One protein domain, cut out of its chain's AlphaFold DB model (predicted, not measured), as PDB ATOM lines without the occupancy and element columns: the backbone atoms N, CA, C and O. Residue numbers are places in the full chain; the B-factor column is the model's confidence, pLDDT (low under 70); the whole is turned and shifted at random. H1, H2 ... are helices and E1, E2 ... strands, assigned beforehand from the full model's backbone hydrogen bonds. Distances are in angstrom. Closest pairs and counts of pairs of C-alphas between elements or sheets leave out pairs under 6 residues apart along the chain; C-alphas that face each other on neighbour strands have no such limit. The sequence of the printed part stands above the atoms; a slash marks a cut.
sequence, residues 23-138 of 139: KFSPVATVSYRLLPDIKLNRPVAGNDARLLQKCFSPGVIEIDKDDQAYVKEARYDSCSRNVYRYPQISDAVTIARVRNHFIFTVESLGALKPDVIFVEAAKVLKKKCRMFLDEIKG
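AT A GLANCE: This is residues 23 to 138 of the 139 residues of the protein "RPOLD domain-containing protein" of Anopheles stephensi (UniProt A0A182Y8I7). A long two-stranded ribbon, E1 and E4 side by side, joins a small head at one end to a long helix, H3, at the other; residues 119 to 138 stick out from the ribbon's end with nothing packed on them. The head holds H1 packed on the short hairpin E2 and E3, with the short helix H2 near the end of H1. The printed part has 116 residues, with three named helices and four named strands in the order E1 H1 E2 E3 H2 E4 H3, and its class is mixed, helices and strands. Both sheets, E1 - E4 and E2 - E3, have two strands and are antiparallel. The whole is extended and elongated, with a radius of gyration of the C-alphas of 21.3 A and spans of 68 by 35 by 25 A.

IN THESE COORDINATES: E1, residues 27 to 40, begins with C-alpha 27 at (171.728, 180.145, 178.065) and is 38.1 A long from first to last C-alpha. H1, residues 46 to 55, is 14.7 A long and begins with C-alpha 46 at (134.895, 179.025, 205.859). E2 is residues 61 to 63, E3 residues 69 to 71 and H2 residues 82 to 85. E4, residues 93 to 108, is 36.8 A long and bends by 75 degrees at residue 100. H3, residues 114 to 137, is 35.2 A long and ends with C-alpha 137 at (163.118, 191.341, 145.400).

HOW THE PARTS SIT: E1 and E4 are antiparallel neighbours at 161 degrees, with N 28 and O 107 at 2.9 A and N 39 and O 94 at 2.9 A, both within hydrogen-bond range. The closest C-alphas of E1 and E3 are those of Ile 38 and Val 71, 7.1 A apart. E2 and E3 form a hairpin at 142 degrees, with N 70 and O 62 within hydrogen-bond range at 2.9 A. The closest C-alphas of H1 and E3 are those of Ala 49 and Ala 69, 5.1 A apart. H1 and H2 only just touch, with 3 pairs of C-alphas within 8 A, the closest being Cys 55 and Asn 82 at 5.2 A. The closest C-alphas of E4 and H3 are those of Ser 108 and Pro 114, 5.5 A apart. E1 and H3 are only just apart, their closest C-alphas 8.2 A from each other. Every O i to N i+4 pair is within hydrogen-bond range in H1 and H3, and H2 is too short for such a pair.

THE WHOLE: The C-alphas of Gly 46 and Gly 138, the two farthest apart, are 70.8 A from each other. Without residues 119 to 138, which stand free, the body spans 54 by 23 by 22 A. The printed part has no cut, and no link is long. The mean pLDDT of the printed part is 94.8, and no printed residue is under 70.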
ATOM      1  N   LYS A  23     177.636 173.580 173.499       95.12
ATOM      2  CA  LYS A  23     178.660 174.394 174.184       95.12
ATOM      3  C   LYS A  23     178.626 175.873 173.781       95.12
ATOM      4  O   LYS A  23     179.170 176.709 174.490       95.12
ATOM      5  N   PHE A  24     178.011 176.181 172.637       96.12
ATOM      6  CA  PHE A  24     177.808 177.545 172.149       96.12
ATOM      7  C   PHE A  24     176.449 178.130 172.559       96.12
ATOM      8  O   PHE A  24     176.151 179.266 172.191       96.12
ATOM      9  N   SER A  25     175.603 177.382 173.280       95.12
ATOM     10  CA  SER A  25     174.377 177.946 173.849       95.12
ATOM     11  C   SER A  25     174.754 179.022 174.873       95.12
ATOM     12  O   SER A  25     175.489 178.713 175.804       95.12
ATOM     13  N   PRO A  26     174.275 180.272 174.750       95.25
ATOM     14  CA  PRO A  26     174.571 181.325 175.726       95.25
ATOM     15  C   PRO A  26     173.699 181.234 176.991       95.25
ATOM     16  O   PRO A  26     173.860 182.032 177.916       95.25
ATOM     17  N   VAL A  27     172.752 180.293 177.025       96.50
ATOM     18  CA  VAL A  27     171.728 180.145 178.065       96.50
ATOM     19  C   VAL A  27     171.782 178.764 178.704       96.50
ATOM     20  O   VAL A  27     172.076 177.781 178.021       96.50
ATOM     21  N   ALA A  28     171.476 178.708 180.001       94.06
ATOM     22  CA  ALA A  28     171.272 177.463 180.735       94.06
ATOM     23  C   ALA A  28     169.904 176.878 180.374       94.06
ATOM     24  O   ALA A  28     169.809 175.809 179.775       94.06
ATOM     25  N   THR A  29     168.842 177.632 180.663       94.44
ATOM     26  CA  THR A  29     167.479 177.320 180.241       94.44
ATOM     27  C   THR A  29     166.759 178.585 179.798       94.44
ATOM     28  O   THR A  29     166.927 179.668 180.364       94.44
ATOM     29  N   VAL A  30     165.949 178.446 178.756       95.81
ATOM     30  CA  VAL A  30     164.987 179.460 178.338       95.81
ATOM     31  C   VAL A  30     163.661 178.764 178.169       95.81
ATOM     32  O   VAL A  30     163.537 177.803 177.413       95.81
ATOM     33  N   SER A  31     162.659 179.262 178.870       96.81
ATOM     34  CA  SER A  31     161.306 178.745 178.766       96.81
ATOM     35  C   SER A  31     160.307 179.877 178.903       96.81
ATOM     36  O   SER A  31     160.633 180.996 179.311       96.81
ATOM     37  N   TYR A  32     159.070 179.589 178.529       96.81
ATOM     38  CA  TYR A  32     157.957 180.477 178.791       96.81
ATOM     39  C   TYR A  32     156.781 179.675 179.320       96.81
ATOM     40  O   TYR A  32     156.639 178.479 179.063       96.81
ATOM     41  N   ARG A  33     155.892 180.371 180.016       95.88
ATOM     42  CA  ARG A  33     154.552 179.880 180.327       95.88
ATOM     43  C   ARG A  33     153.535 180.987 180.122       95.88
ATOM     44  O   ARG A  33     153.877 182.166 180.171       95.88
ATOM     45  N   LEU A  34     152.288 180.605 179.889       97.31
ATOM     46  CA  LEU A  34     151.191 181.565 179.834       97.31
ATOM     47  C   LEU A  34     150.785 181.975 181.250       97.31
ATOM     48  O   LEU A  34     150.865 181.152 182.166       97.31
ATOM     49  N   LEU A  35     150.323 183.215 181.413       96.75
ATOM     50  CA  LEU A  35     149.758 183.673 182.681       96.75
ATOM     51  C   LEU A  35     148.530 182.810 183.040       96.75
ATOM     52  O   LEU A  35     147.600 182.730 182.225       96.75
ATOM     53  N   PRO A  36     148.509 182.162 184.222       96.56
ATOM     54  CA  PRO A  36     147.315 181.493 184.723       96.56
ATOM     55  C   PRO A  36     146.176 182.496 184.930       96.56
ATOM     56  O   PRO A  36     146.389 183.592 185.438       96.56
ATOM     57  N   ASP A  37     144.968 182.109 184.536       95.38
ATOM     58  CA  ASP A  37     143.731 182.856 184.767       95.38
ATOM     59  C   ASP A  37     142.845 182.000 185.671       95.38
ATOM     60  O   ASP A  37     142.342 180.959 185.246       95.38
ATOM     61  N   ILE A  38     142.734 182.385 186.940       95.38
ATOM     62  CA  ILE A  38     141.964 181.654 187.947       95.38
ATOM     63  C   ILE A  38     140.702 182.461 188.213       95.38
ATOM     64  O   ILE A  38     140.776 183.594 188.684       95.38
ATOM     65  N   LYS A  39     139.543 181.872 187.921       94.81
ATOM     66  CA  LYS A  39     138.238 182.499 188.146       94.81
ATOM     67  C   LYS A  39     137.454 181.720 189.182       94.81
ATOM     68  O   LYS A  39     137.280 180.512 189.037       94.81
ATOM     69  N   LEU A  40     136.971 182.423 190.200       94.81
ATOM     70  CA  LEU A  40     136.024 181.875 191.164       94.81
ATOM     71  C   LEU A  40     134.616 182.004 190.578       94.81
ATOM     72  O   LEU A  40     134.156 183.107 190.294       94.81
ATOM     73  N   ASN A  41     133.954 180.871 190.364       94.62
ATOM     74  CA  ASN A  41     132.607 180.799 189.799       94.62
ATOM     75  C   ASN A  41     131.528 181.136 190.842       94.62
ATOM     76  O   ASN A  41     130.430 181.557 190.484       94.62
ATOM     77  N   ARG A  42     131.832 180.932 192.129       94.44
ATOM     78  CA  ARG A  42     130.953 181.217 193.270       94.44
ATOM     79  C   ARG A  42     131.775 181.659 194.485       94.44
ATOM     80  O   ARG A  42     132.954 181.303 194.556       94.44
ATOM     81  N   PRO A  43     131.183 182.386 195.449       94.00
ATOM     82  CA  PRO A  43     131.851 182.670 196.712       94.00
ATOM     83  C   PRO A  43     132.131 181.363 197.468       94.00
ATOM     84  O   PRO A  43     131.275 180.480 197.559       94.00
ATOM     85  N   VAL A  44     133.347 181.243 197.998       94.12
ATOM     86  CA  VAL A  44     133.787 180.116 198.830       94.12
ATOM     87  C   VAL A  44     134.238 180.693 200.162       94.12
ATOM     88  O   VAL A  44     135.125 181.545 200.180       94.12
ATOM     89  N   ALA A  45     133.629 180.240 201.257       94.81
ATOM     90  CA  ALA A  45     133.881 180.754 202.600       94.81
ATOM     91  C   ALA A  45     134.206 179.630 203.594       94.81
ATOM     92  O   ALA A  45     133.966 178.449 203.316       94.81
ATOM     93  N   GLY A  46     134.739 179.978 204.763       94.00
ATOM     94  CA  GLY A  46     134.895 179.025 205.859       94.00
ATOM     95  C   GLY A  46     135.977 177.973 205.623       94.00
ATOM     96  O   GLY A  46     137.066 178.228 205.099       94.00
ATOM     97  N   ASN A  47     135.663 176.733 206.004       94.19
ATOM     98  CA  ASN A  47     136.577 175.600 205.846       94.19
ATOM     99  C   ASN A  47     136.909 175.311 204.375       94.19
ATOM    100  O   ASN A  47     138.045 174.933 204.077       94.19
ATOM    101  N   ASP A  48     135.967 175.546 203.459       94.12
ATOM    102  CA  ASP A  48     136.191 175.355 202.026       94.12
ATOM    103  C   ASP A  48     137.143 176.412 201.461       94.12
ATOM    104  O   ASP A  48     137.962 176.087 200.605       94.12
ATOM    105  N   ALA A  49     137.122 177.647 201.980       94.75
ATOM    106  CA  ALA A  49     138.077 178.689 201.591       94.75
ATOM    107  C   ALA A  49     139.510 178.304 201.992       94.75
ATOM    108  O   ALA A  49     140.450 178.434 201.204       94.75
ATOM    109  N   ARG A  50     139.673 177.737 203.193       94.81
ATOM    110  CA  ARG A  50     140.963 177.225 203.686       94.81
ATOM    111  C   ARG A  50     141.435 176.001 202.905       94.81
ATOM    112  O   ARG A  50     142.632 175.857 202.651       94.81
ATOM    113  N   LEU A  51     140.520 175.112 202.518       94.38
ATOM    114  CA  LEU A  51     140.832 173.973 201.653       94.38
ATOM    115  C   LEU A  51     141.248 174.445 200.256       94.38
ATOM    116  O   LEU A  51     142.242 173.957 199.715       94.38
ATOM    117  N   LEU A  52     140.526 175.422 199.704       94.25
ATOM    118  CA  LEU A  52     140.824 176.019 198.412       94.25
ATOM    119  C   LEU A  52     142.215 176.649 198.418       94.25
ATOM    120  O   LEU A  52     143.018 176.348 197.540       94.25
ATOM    121  N   GLN A  53     142.542 177.428 199.449       94.69
ATOM    122  CA  GLN A  53     143.870 178.013 199.616       94.69
ATOM    123  C   GLN A  53     144.983 176.952 199.591       94.69
ATOM    124  O   GLN A  53     145.994 177.148 198.921       94.69
ATOM    125  N   LYS A  54     144.786 175.801 200.249       94.56
ATOM    126  CA  LYS A  54     145.753 174.685 200.249       94.56
ATOM    127  C   LYS A  54     145.892 173.977 198.898       94.56
ATOM    128  O   LYS A  54     146.888 173.292 198.676       94.56
ATOM    129  N   CYS A  55     144.907 174.095 198.008       94.12
ATOM    130  CA  CYS A  55     144.974 173.492 196.678       94.12
ATOM    131  C   CYS A  55     145.895 174.266 195.726       94.12
ATOM    132  O   CYS A  55     146.411 173.675 194.771       94.12
ATOM    133  N   PHE A  56     146.102 175.559 195.979       95.25
ATOM    134  CA  PHE A  56     146.917 176.443 195.151       95.25
ATOM    135  C   PHE A  56     148.300 176.692 195.750       95.25
ATOM    136  O   PHE A  56     148.603 176.328 196.885       95.25
ATOM    137  N   SER A  57     149.168 177.303 194.944       95.31
ATOM    138  CA  SER A  57     150.505 177.689 195.399       95.31
ATOM    139  C   SER A  57     150.402 178.816 196.448       95.31
ATOM    140  O   SER A  57     149.466 179.621 196.382       95.31
ATOM    141  N   PRO A  58     151.334 178.911 197.415       94.00
ATOM    142  CA  PRO A  58     151.295 179.959 198.433       94.00
ATOM    143  C   PRO A  58     151.234 181.364 197.818       94.00
ATOM    144  O   PRO A  58     151.972 181.667 196.883       94.00
ATOM    145  N   GLY A  59     150.348 182.217 198.337       93.19
ATOM    146  CA  GLY A  59     150.160 183.592 197.859       93.19
ATOM    147  C   GLY A  59     149.236 183.753 196.645       93.19
ATOM    148  O   GLY A  59     148.956 184.885 196.259       93.19
ATOM    149  N   VAL A  60     148.729 182.658 196.062       95.56
ATOM    150  CA  VAL A  60     147.775 182.719 194.938       95.56
ATOM    151  C   VAL A  60     146.362 183.049 195.415       95.56
ATOM    152  O   VAL A  60     145.716 183.937 194.859       95.56
ATOM    153  N   ILE A  61     145.892 182.344 196.448       95.94
ATOM    154  CA  ILE A  61     144.581 182.544 197.074       95.94
ATOM    155  C   ILE A  61     144.788 183.094 198.486       95.94
ATOM    156  O   ILE A  61     145.532 182.514 199.285       95.94
ATOM    157  N   GLU A  62     144.098 184.183 198.807       95.88
ATOM    158  CA  GLU A  62     143.990 184.703 200.171       95.88
ATOM    159  C   GLU A  62     142.539 184.711 200.636       95.88
ATOM    160  O   GLU A  62     141.613 184.528 199.848       95.88
ATOM    161  N   ILE A  63     142.367 184.843 201.948       95.31
ATOM    162  CA  ILE A  63     141.070 184.858 202.610       95.31
ATOM    163  C   ILE A  63     140.887 186.256 203.190       95.31
ATOM    164  O   ILE A  63     141.786 186.765 203.862       95.31
ATOM    165  N   ASP A  64     139.760 186.887 202.880       93.81
ATOM    166  CA  ASP A  64     139.426 188.219 203.380       93.81
ATOM    167  C   ASP A  64     138.873 188.169 204.819       93.81
ATOM    168  O   ASP A  64     138.681 187.101 205.403       93.81
ATOM    169  N   LYS A  65     138.592 189.335 205.404       92.38
ATOM    170  CA  LYS A  65     138.024 189.499 206.752       92.38
ATOM    171  C   LYS A  65     136.669 188.811 206.923       92.38
ATOM    172  O   LYS A  65     136.368 188.364 208.024       92.38
ATOM    173  N   ASP A  66     135.908 188.680 205.839       91.56
ATOM    174  CA  ASP A  66     134.619 187.977 205.803       91.56
ATOM    175  C   ASP A  66     134.770 186.450 205.627       91.56
ATOM    176  O   ASP A  66     133.805 185.754 205.315       91.56
ATOM    177  N   ASP A  67     135.988 185.920 205.795       93.00
ATOM    178  CA  ASP A  67     136.349 184.502 205.652       93.00
ATOM    179  C   ASP A  67     136.070 183.937 204.242       93.00
ATOM    180  O   ASP A  67     135.857 182.735 204.074       93.00
ATOM    181  N   GLN A  68     136.084 184.805 203.218       94.50
ATOM    182  CA  GLN A  68     135.897 184.455 201.805       94.50
ATOM    183  C   GLN A  68     137.224 184.382 201.049       94.50
ATOM    184  O   GLN A  68     138.073 185.265 201.175       94.50
ATOM    185  N   ALA A  69     137.390 183.349 200.223       95.38
ATOM    186  CA  ALA A  69     138.555 183.207 199.359       95.38
ATOM    187  C   ALA A  69     138.477 184.146 198.147       95.38
ATOM    188  O   ALA A  69     137.455 184.210 197.464       95.38
ATOM    189  N   TYR A  70     139.591 184.797 197.825       95.75
ATOM    190  CA  TYR A  70     139.763 185.582 196.608       95.75
ATOM    191  C   TYR A  70     141.124 185.303 195.961       95.75
ATOM    192  O   TYR A  70     142.069 184.828 196.597       95.75
ATOM    193  N   VAL A  71     141.225 185.583 194.661       95.94
ATOM    194  CA  VAL A  71     142.472 185.421 193.905       95.94
ATOM    195  C   VAL A  71     143.325 186.667 194.108       95.94
ATOM    196  O   VAL A  71     142.957 187.746 193.651       95.94
ATOM    197  N   LYS A  72     144.465 186.517 194.784       95.62
ATOM    198  CA  LYS A  72     145.413 187.609 195.028       95.62
ATOM    199  C   LYS A  72     146.382 187.778 193.868       95.62
ATOM    200  O   LYS A  72     146.495 188.865 193.316       95.62
ATOM    201  N   GLU A  73     147.083 186.707 193.503       95.31
ATOM    202  CA  GLU A  73     148.089 186.745 192.440       95.31
ATOM    203  C   GLU A  73     148.164 185.403 191.706       95.31
ATOM    204  O   GLU A  73     148.844 184.461 192.120       95.31
ATOM    205  N   ALA A  74     147.467 185.319 190.572       94.69
ATOM    206  CA  ALA A  74     147.427 184.114 189.749       94.69
ATOM    207  C   ALA A  74     148.788 183.787 189.109       94.69
ATOM    208  O   ALA A  74     149.043 182.636 188.745       94.69
ATOM    209  N   ARG A  75     149.702 184.765 189.004       95.38
ATOM    210  CA  ARG A  75     151.027 184.560 188.410       95.38
ATOM    211  C   ARG A  75     151.821 183.469 189.109       95.38
ATOM    212  O   ARG A  75     152.523 182.723 188.431       95.38
ATOM    213  N   TYR A  76     151.741 183.359 190.430       94.06
ATOM    214  CA  TYR A  76     152.549 182.397 191.185       94.06
ATOM    215  C   TYR A  76     152.010 180.967 191.145       94.06
ATOM    216  O   TYR A  76     152.653 180.063 191.673       94.06
ATOM    217  N   ASP A  77     150.877 180.728 190.482       94.31
ATOM    218  CA  ASP A  77     150.328 179.385 190.409       94.31
ATOM    219  C   ASP A  77     151.167 178.444 189.526       94.31
ATOM    220  O   ASP A  77     151.565 178.777 188.404       94.31
ATOM    221  N   SER A  78     151.409 177.243 190.053       90.50
ATOM    222  CA  SER A  78     152.065 176.117 189.379       90.50
ATOM    223  C   SER A  78     151.087 175.247 188.574       90.50
ATOM    224  O   SER A  78     151.515 174.326 187.880       90.50
ATOM    225  N   CYS A  79     149.783 175.547 188.619       88.62
ATOM    226  CA  CYS A  79     148.714 174.817 187.938       88.62
ATOM    227  C   CYS A  79     148.658 173.324 188.309       88.62
ATOM    228  O   CYS A  79     148.478 172.472 187.437       88.62
ATOM    229  N   SER A  80     148.761 173.006 189.605       90.50
ATOM    230  CA  SER A  80     148.708 171.633 190.145       90.50
ATOM    231  C   SER A  80     147.392 170.895 189.867       90.50
ATOM    232  O   SER A  80     147.354 169.669 189.922       90.50
ATOM    233  N   ARG A  81     146.303 171.631 189.584       91.88
ATOM    234  CA  ARG A  81     144.937 171.100 189.390       91.88
ATOM    235  C   ARG A  81     144.375 170.350 190.607       91.88
ATOM    236  O   ARG A  81     143.368 169.656 190.481       91.88
ATOM    237  N   ASN A  82     144.963 170.535 191.790       93.12
ATOM    238  CA  ASN A  82     144.526 169.869 193.020       93.12
ATOM    239  C   ASN A  82     143.069 170.173 193.392       93.12
ATOM    240  O   ASN A  82     142.420 169.322 193.991       93.12
ATOM    241  N   VAL A  83     142.541 171.338 192.998       93.31
ATOM    242  CA  VAL A  83     141.145 171.730 193.256       93.31
ATOM    243  C   VAL A  83     140.135 170.696 192.737       93.31
ATOM    244  O   VAL A  83     139.140 170.423 193.397       93.31
ATOM    245  N   TYR A  84     140.429 170.020 191.619       93.19
ATOM    246  CA  TYR A  84     139.533 169.018 191.032       93.19
ATOM    247  C   TYR A  84     139.512 167.683 191.787       93.19
ATOM    248  O   TYR A  84     138.695 166.821 191.478       93.19
ATOM    249  N   ARG A  85     140.387 167.494 192.784       93.81
ATOM    250  CA  ARG A  85     140.376 166.306 193.652       93.81
ATOM    251  C   ARG A  85     139.258 166.344 194.689       93.81
ATOM    252  O   ARG A  85     138.934 165.306 195.254       93.81
ATOM    253  N   TYR A  86     138.710 167.526 194.958       94.19
ATOM    254  CA  TYR A  86     137.741 167.764 196.016       94.19
ATOM    255  C   TYR A  86     136.390 168.129 195.389       94.19
ATOM    256  O   TYR A  86     136.232 169.254 194.910       94.19
ATOM    257  N   PRO A  87     135.409 167.207 195.366       93.12
ATOM    258  CA  PRO A  87     134.116 167.436 194.721       93.12
ATOM    259  C   PRO A  87     133.364 168.669 195.235       93.12
ATOM    260  O   PRO A  87     132.626 169.285 194.482       93.12
ATOM    261  N   GLN A  88     133.577 169.052 196.495       92.25
ATOM    262  CA  GLN A  88     132.927 170.200 197.130       92.25
ATOM    263  C   GLN A  88     133.439 171.574 196.661       92.25
ATOM    264  O   GLN A  88     132.803 172.584 196.950       92.25
ATOM    265  N   ILE A  89     134.589 171.635 195.980       92.94
ATOM    266  CA  ILE A  89     135.195 172.886 195.478       92.94
ATOM    267  C   ILE A  89     135.576 172.810 193.994       92.94
ATOM    268  O   ILE A  89     136.089 173.783 193.442       92.94
ATOM    269  N   SER A  90     135.345 171.674 193.333       92.56
ATOM    270  CA  SER A  90     135.733 171.458 191.936       92.56
ATOM    271  C   SER A  90     134.962 172.357 190.965       92.56
ATOM    272  O   SER A  90     135.521 172.806 189.968       92.56
ATOM    273  N   ASP A  91     133.700 172.652 191.279       93.56
ATOM    274  CA  ASP A  91     132.808 173.553 190.545       93.56
ATOM    275  C   ASP A  91     133.089 175.034 190.838       93.56
ATOM    276  O   ASP A  91     132.752 175.916 190.042       93.56
ATOM    277  N   ALA A  92     133.725 175.312 191.977       93.12
ATOM    278  CA  ALA A  92     133.943 176.663 192.460       93.12
ATOM    279  C   ALA A  92     135.001 177.426 191.662       93.12
ATOM    280  O   ALA A  92     135.003 178.657 191.707       93.12
ATOM    281  N   VAL A  93     135.890 176.733 190.936       94.31
ATOM    282  CA  VAL A  93     137.022 177.366 190.248       94.31
ATOM    283  C   VAL A  93     137.176 176.910 188.804       94.31
ATOM    284  O   VAL A  93     137.256 175.721 188.496       94.31
ATOM    285  N   THR A  94     137.346 177.889 187.921       93.88
ATOM    286  CA  THR A  94     137.767 177.681 186.538       93.88
ATOM    287  C   THR A  94     139.230 178.087 186.386       93.88
ATOM    288  O   THR A  94     139.579 179.249 186.590       93.88
ATOM    289  N   ILE A  95     140.086 177.132 186.010       94.06
ATOM    290  CA  ILE A  95     141.507 177.376 185.732       94.06
ATOM    291  C   ILE A  95     141.704 177.462 184.216       94.06
ATOM    292  O   ILE A  95     141.526 176.483 183.491       94.06
ATOM    293  N   ALA A  96     142.115 178.631 183.744       94.38
ATOM    294  CA  ALA A  96     142.431 178.922 182.355       94.38
ATOM    295  C   ALA A  96     143.828 179.553 182.229       94.38
ATOM    296  O   ALA A  96     144.604 179.630 183.184       94.38
ATOM    297  N   ARG A  97     144.191 179.954 181.009       95.88
ATOM    298  CA  ARG A  97     145.436 180.670 180.707       95.88
ATOM    299  C   ARG A  97     145.152 181.787 179.716       95.88
ATOM    300  O   ARG A  97     144.436 181.577 178.734       95.88
ATOM    301  N   VAL A  98     145.762 182.946 179.928       96.44
ATOM    302  CA  VAL A  98     145.648 184.080 179.006       96.44
ATOM    303  C   VAL A  98     146.538 183.822 177.788       96.44
ATOM    304  O   VAL A  98     147.761 183.845 177.892       96.44
ATOM    305  N   ARG A  99     145.932 183.584 176.617       96.38
ATOM    306  CA  ARG A  99     146.657 183.178 175.390       96.38
ATOM    307  C   ARG A  99     147.722 184.177 174.931       96.38
ATOM    308  O   ARG A  99     148.740 183.763 174.394       96.38
ATOM    309  N   ASN A 100     147.488 185.467 175.158       97.19
ATOM    310  CA  ASN A 100     148.351 186.545 174.673       97.19
ATOM    311  C   ASN A 100     149.322 187.071 175.743       97.19
ATOM    312  O   ASN A 100     149.973 188.089 175.522       97.19
ATOM    313  N   HIS A 101     149.415 186.414 176.904       97.69
ATOM    314  CA  HIS A 101     150.303 186.830 177.987       97.69
ATOM    315  C   HIS A 101     151.344 185.746 178.251       97.69
ATOM    316  O   HIS A 101     151.044 184.704 178.834       97.69
ATOM    317  N   PHE A 102     152.587 186.031 177.869       96.94
ATOM    318  CA  PHE A 102     153.726 185.139 178.045       96.94
ATOM    319  C   PHE A 102     154.633 185.636 179.169       96.94
ATOM    320  O   PHE A 102     155.026 186.799 179.198       96.94
ATOM    321  N   ILE A 103     154.997 184.735 180.074       96.56
ATOM    322  CA  ILE A 103     155.991 184.959 181.119       96.56
ATOM    323  C   ILE A 103     157.235 184.177 180.712       96.56
ATOM    324  O   ILE A 103     157.252 182.951 180.814       96.56
ATOM    325  N   PHE A 104     158.245 184.892 180.222       96.50
ATOM    326  CA  PHE A 104     159.539 184.318 179.859       96.50
ATOM    327  C   PHE A 104     160.465 184.245 181.071       96.50
ATOM    328  O   PHE A 104     160.552 185.195 181.849       96.50
ATOM    329  N   THR A 105     161.206 183.145 181.165       96.69
ATOM    330  CA  THR A 105     162.341 182.982 182.075       96.69
ATOM    331  C   THR A 105     163.575 182.706 181.227       96.69
ATOM    332  O   THR A 105     163.593 181.749 180.450       96.69
ATOM    333  N   VAL A 106     164.586 183.564 181.351       96.38
ATOM    334  CA  VAL A 106     165.840 183.483 180.593       96.38
ATOM    335  C   VAL A 106     166.992 183.408 181.582       96.38
ATOM    336  O   VAL A 106     167.301 184.394 182.249       96.38
ATOM    337  N   GLU A 107     167.638 182.249 181.657       96.88
ATOM    338  CA  GLU A 107     168.810 182.037 182.502       96.88
ATOM    339  C   GLU A 107     170.073 182.027 181.642       96.88
ATOM    340  O   GLU A 107     170.256 181.171 180.775       96.88
ATOM    341  N   SER A 108     170.951 183.004 181.865       95.94
ATOM    342  CA  SER A 108     172.232 183.101 181.163       95.94
ATOM    343  C   SER A 108     173.296 182.213 181.811       95.94
ATOM    344  O   SER A 108     173.325 182.077 183.030       95.94
ATOM    345  N   LEU A 109     174.229 181.692 181.007       94.50
ATOM    346  CA  LEU A 109     175.454 181.047 181.508       94.50
ATOM    347  C   LEU A 109     176.521 182.048 181.987       94.50
ATOM    348  O   LEU A 109     177.585 181.645 182.445       94.50
ATOM    349  N   GLY A 110     176.268 183.352 181.849       93.00
ATOM    350  CA  GLY A 110     177.166 184.428 182.279       93.00
ATOM    351  C   GLY A 110     177.984 185.065 181.155       93.00
ATOM    352  O   GLY A 110     178.541 186.139 181.357       93.00
ATOM    353  N   ALA A 111     178.007 184.477 179.952       91.88
ATOM    354  CA  ALA A 111     178.708 185.059 178.801       91.88
ATOM    355  C   ALA A 111     178.089 186.391 178.333       91.88
ATOM    356  O   ALA A 111     178.798 187.292 177.894       91.88
ATOM    357  N   LEU A 112     176.762 186.516 178.424       93.50
ATOM    358  CA  LEU A 112     175.997 187.720 178.086       93.50
ATOM    359  C   LEU A 112     174.899 187.943 179.125       93.50
ATOM    360  O   LEU A 112     174.411 186.988 179.726       93.50
ATOM    361  N   LYS A 113     174.457 189.185 179.327       96.38
ATOM    362  CA  LYS A 113     173.312 189.438 180.212       96.38
ATOM    363  C   LYS A 113     171.998 188.941 179.570       96.38
ATOM    364  O   LYS A 113     171.867 189.032 178.347       96.38
ATOM    365  N   PRO A 114     171.024 188.429 180.350       95.81
ATOM    366  CA  PRO A 114     169.768 187.885 179.813       95.81
ATOM    367  C   PRO A 114     168.964 188.852 178.929       95.81
ATOM    368  O   PRO A 114     168.403 188.439 177.915       95.81
ATOM    369  N   ASP A 115     168.937 190.138 179.279       95.06
ATOM    370  CA  ASP A 115     168.273 191.204 178.521       95.06
ATOM    371  C   ASP A 115     168.884 191.372 177.124       95.06
ATOM    372  O   ASP A 115     168.168 191.439 176.124       95.06
ATOM    373  N   VAL A 116     170.216 191.333 177.039       96.50
ATOM    374  CA  VAL A 116     170.942 191.387 175.765       96.50
ATOM    375  C   VAL A 116     170.652 190.144 174.927       96.50
ATOM    376  O   VAL A 116     170.380 190.268 173.734       96.50
ATOM    377  N   ILE A 117     170.647 188.952 175.538       96.19
ATOM    378  CA  ILE A 117     170.354 187.688 174.839       96.19
ATOM    379  C   ILE A 117     168.981 187.749 174.159       96.19
ATOM    380  O   ILE A 117     168.856 187.393 172.985       96.19
ATOM    381  N   PHE A 118     167.957 188.228 174.869       95.31
ATOM    382  CA  PHE A 118     166.604 188.323 174.324       95.31
ATOM    383  C   PHE A 118     166.522 189.306 173.145       95.31
ATOM    384  O   PHE A 118     165.935 188.997 172.104       95.31
ATOM    385  N   VAL A 119     167.163 190.472 173.268       96.75
ATOM    386  CA  VAL A 119     167.207 191.479 172.197       96.75
ATOM    387  C   VAL A 119     167.948 190.953 170.963       96.75
ATOM    388  O   VAL A 119     167.478 191.140 169.838       96.75
ATOM    389  N   GLU A 120     169.075 190.262 171.142       96.50
ATOM    390  CA  GLU A 120     169.817 189.652 170.033       96.50
ATOM    391  C   GLU A 120     169.007 188.551 169.337       96.50
ATOM    392  O   GLU A 120     168.993 188.487 168.106       96.50
ATOM    393  N   ALA A 121     168.242 187.746 170.080       96.25
ATOM    394  CA  ALA A 121     167.350 186.748 169.490       96.25
ATOM    395  C   ALA A 121     166.291 187.391 168.569       96.25
ATOM    396  O   ALA A 121     166.084 186.934 167.440       96.25
ATOM    397  N   ALA A 122     165.681 188.502 168.997       97.06
ATOM    398  CA  ALA A 122     164.727 189.250 168.176       97.06
ATOM    399  C   ALA A 122     165.384 189.850 166.916       97.06
ATOM    400  O   ALA A 122     164.804 189.810 165.826       97.06
ATOM    401  N   LYS A 123     166.620 190.358 167.028       97.81
ATOM    402  CA  LYS A 123     167.397 190.843 165.873       97.81
ATOM    403  C   LYS A 123     167.699 189.724 164.879       97.81
ATOM    404  O   LYS A 123     167.584 189.951 163.674       97.81
ATOM    405  N   VAL A 124     168.040 188.523 165.352       97.19
ATOM    406  CA  VAL A 124     168.277 187.353 164.491       97.19
ATOM    407  C   VAL A 124     167.008 186.974 163.730       97.19
ATOM    408  O   VAL A 124     167.076 186.775 162.518       97.19
ATOM    409  N   LEU A 125     165.848 186.935 164.394       97.94
ATOM    410  CA  LEU A 125     164.570 186.672 163.725       97.94
ATOM    411  C   LEU A 125     164.275 187.729 162.651       97.94
ATOM    412  O   LEU A 125     163.998 187.390 161.503       97.94
ATOM    413  N   LYS A 126     164.431 189.012 162.992       97.94
ATOM    414  CA  LYS A 126     164.266 190.126 162.049       97.94
ATOM    415  C   LYS A 126     165.201 190.007 160.844       97.94
ATOM    416  O   LYS A 126     164.781 190.263 159.717       97.94
ATOM    417  N   LYS A 127     166.463 189.624 161.068       97.69
ATOM    418  CA  LYS A 127     167.448 189.409 160.002       97.69
ATOM    419  C   LYS A 127     167.010 188.281 159.068       97.69
ATOM    420  O   LYS A 127     167.061 188.479 157.862       97.69
ATOM    421  N   LYS A 128     166.524 187.154 159.603       96.75
ATOM    422  CA  LYS A 128     166.011 186.036 158.793       96.75
ATOM    423  C   LYS A 128     164.849 186.464 157.893       96.75
ATOM    424  O   LYS A 128     164.865 186.155 156.711       96.75
ATOM    425  N   CYS A 129     163.884 187.221 158.416       97.31
ATOM    426  CA  CYS A 129     162.780 187.732 157.598       97.31
ATOM    427  C   CYS A 129     163.264 188.663 156.477       97.31
ATOM    428  O   CYS A 129     162.767 188.580 155.361       97.31
ATOM    429  N   ARG A 130     164.239 189.539 156.765       96.44
ATOM    430  CA  ARG A 130     164.827 190.426 155.748       96.44
ATOM    431  C   ARG A 130     165.525 189.649 154.638       96.44
ATOM    432  O   ARG A 130     165.285 189.967 153.489       96.44
ATOM    433  N   MET A 131     166.289 188.611 154.984       96.62
ATOM    434  CA  MET A 131     166.969 187.772 153.990       96.62
ATOM    435  C   MET A 131     165.994 187.241 152.931       96.62
ATOM    436  O   MET A 131     166.227 187.437 151.748       96.62
ATOM    437  N   PHE A 132     164.853 186.680 153.344       96.25
ATOM    438  CA  PHE A 132     163.845 186.198 152.391       96.25
ATOM    439  C   PHE A 132     163.188 187.319 151.577       96.25
ATOM    440  O   PHE A 132     162.842 187.123 150.417       96.25
ATOM    441  N   LEU A 133     162.990 188.501 152.167       96.50
ATOM    442  CA  LEU A 133     162.447 189.646 151.433       96.50
ATOM    443  C   LEU A 133     163.412 190.153 150.359       96.50
ATOM    444  O   LEU A 133     162.948 190.605 149.315       96.50
ATOM    445  N   ASP A 134     164.713 190.110 150.628       96.06
ATOM    446  CA  ASP A 134     165.746 190.533 149.684       96.06
ATOM    447  C   ASP A 134     165.833 189.534 148.516       96.06
ATOM    448  O   ASP A 134     165.764 189.952 147.361       96.06
ATOM    449  N   GLU A 135     165.800 188.225 148.807       95.62
ATOM    450  CA  GLU A 135     165.740 187.160 147.790       95.62
ATOM    451  C   GLU A 135     164.517 187.293 146.867       95.62
ATOM    452  O   GLU A 135     164.631 187.165 145.650       95.62
ATOM    453  N   ILE A 136     163.338 187.607 147.422       95.69
ATOM    454  CA  ILE A 136     162.115 187.821 146.627       95.69
ATOM    455  C   ILE A 136     162.241 189.051 145.716       95.69
ATOM    456  O   ILE A 136     161.670 189.077 144.627       95.69
ATOM    457  N   LYS A 137     162.959 190.089 146.154       92.81
ATOM    458  CA  LYS A 137     163.118 191.341 145.400       92.81
ATOM    459  C   LYS A 137     164.171 191.258 144.293       92.81
ATOM    460  O   LYS A 137     164.285 192.217 143.535       92.81
ATOM    461  N   GLY A 138     164.883 190.137 144.166       73.06
ATOM    462  CA  GLY A 138     165.817 189.897 143.065       73.06
ATOM    463  C   GLY A 138     167.116 190.700 143.149       73.06
ATOM    464  O   GLY A 138     167.681 191.014 142.104       73.06
TER     465      GLY A 138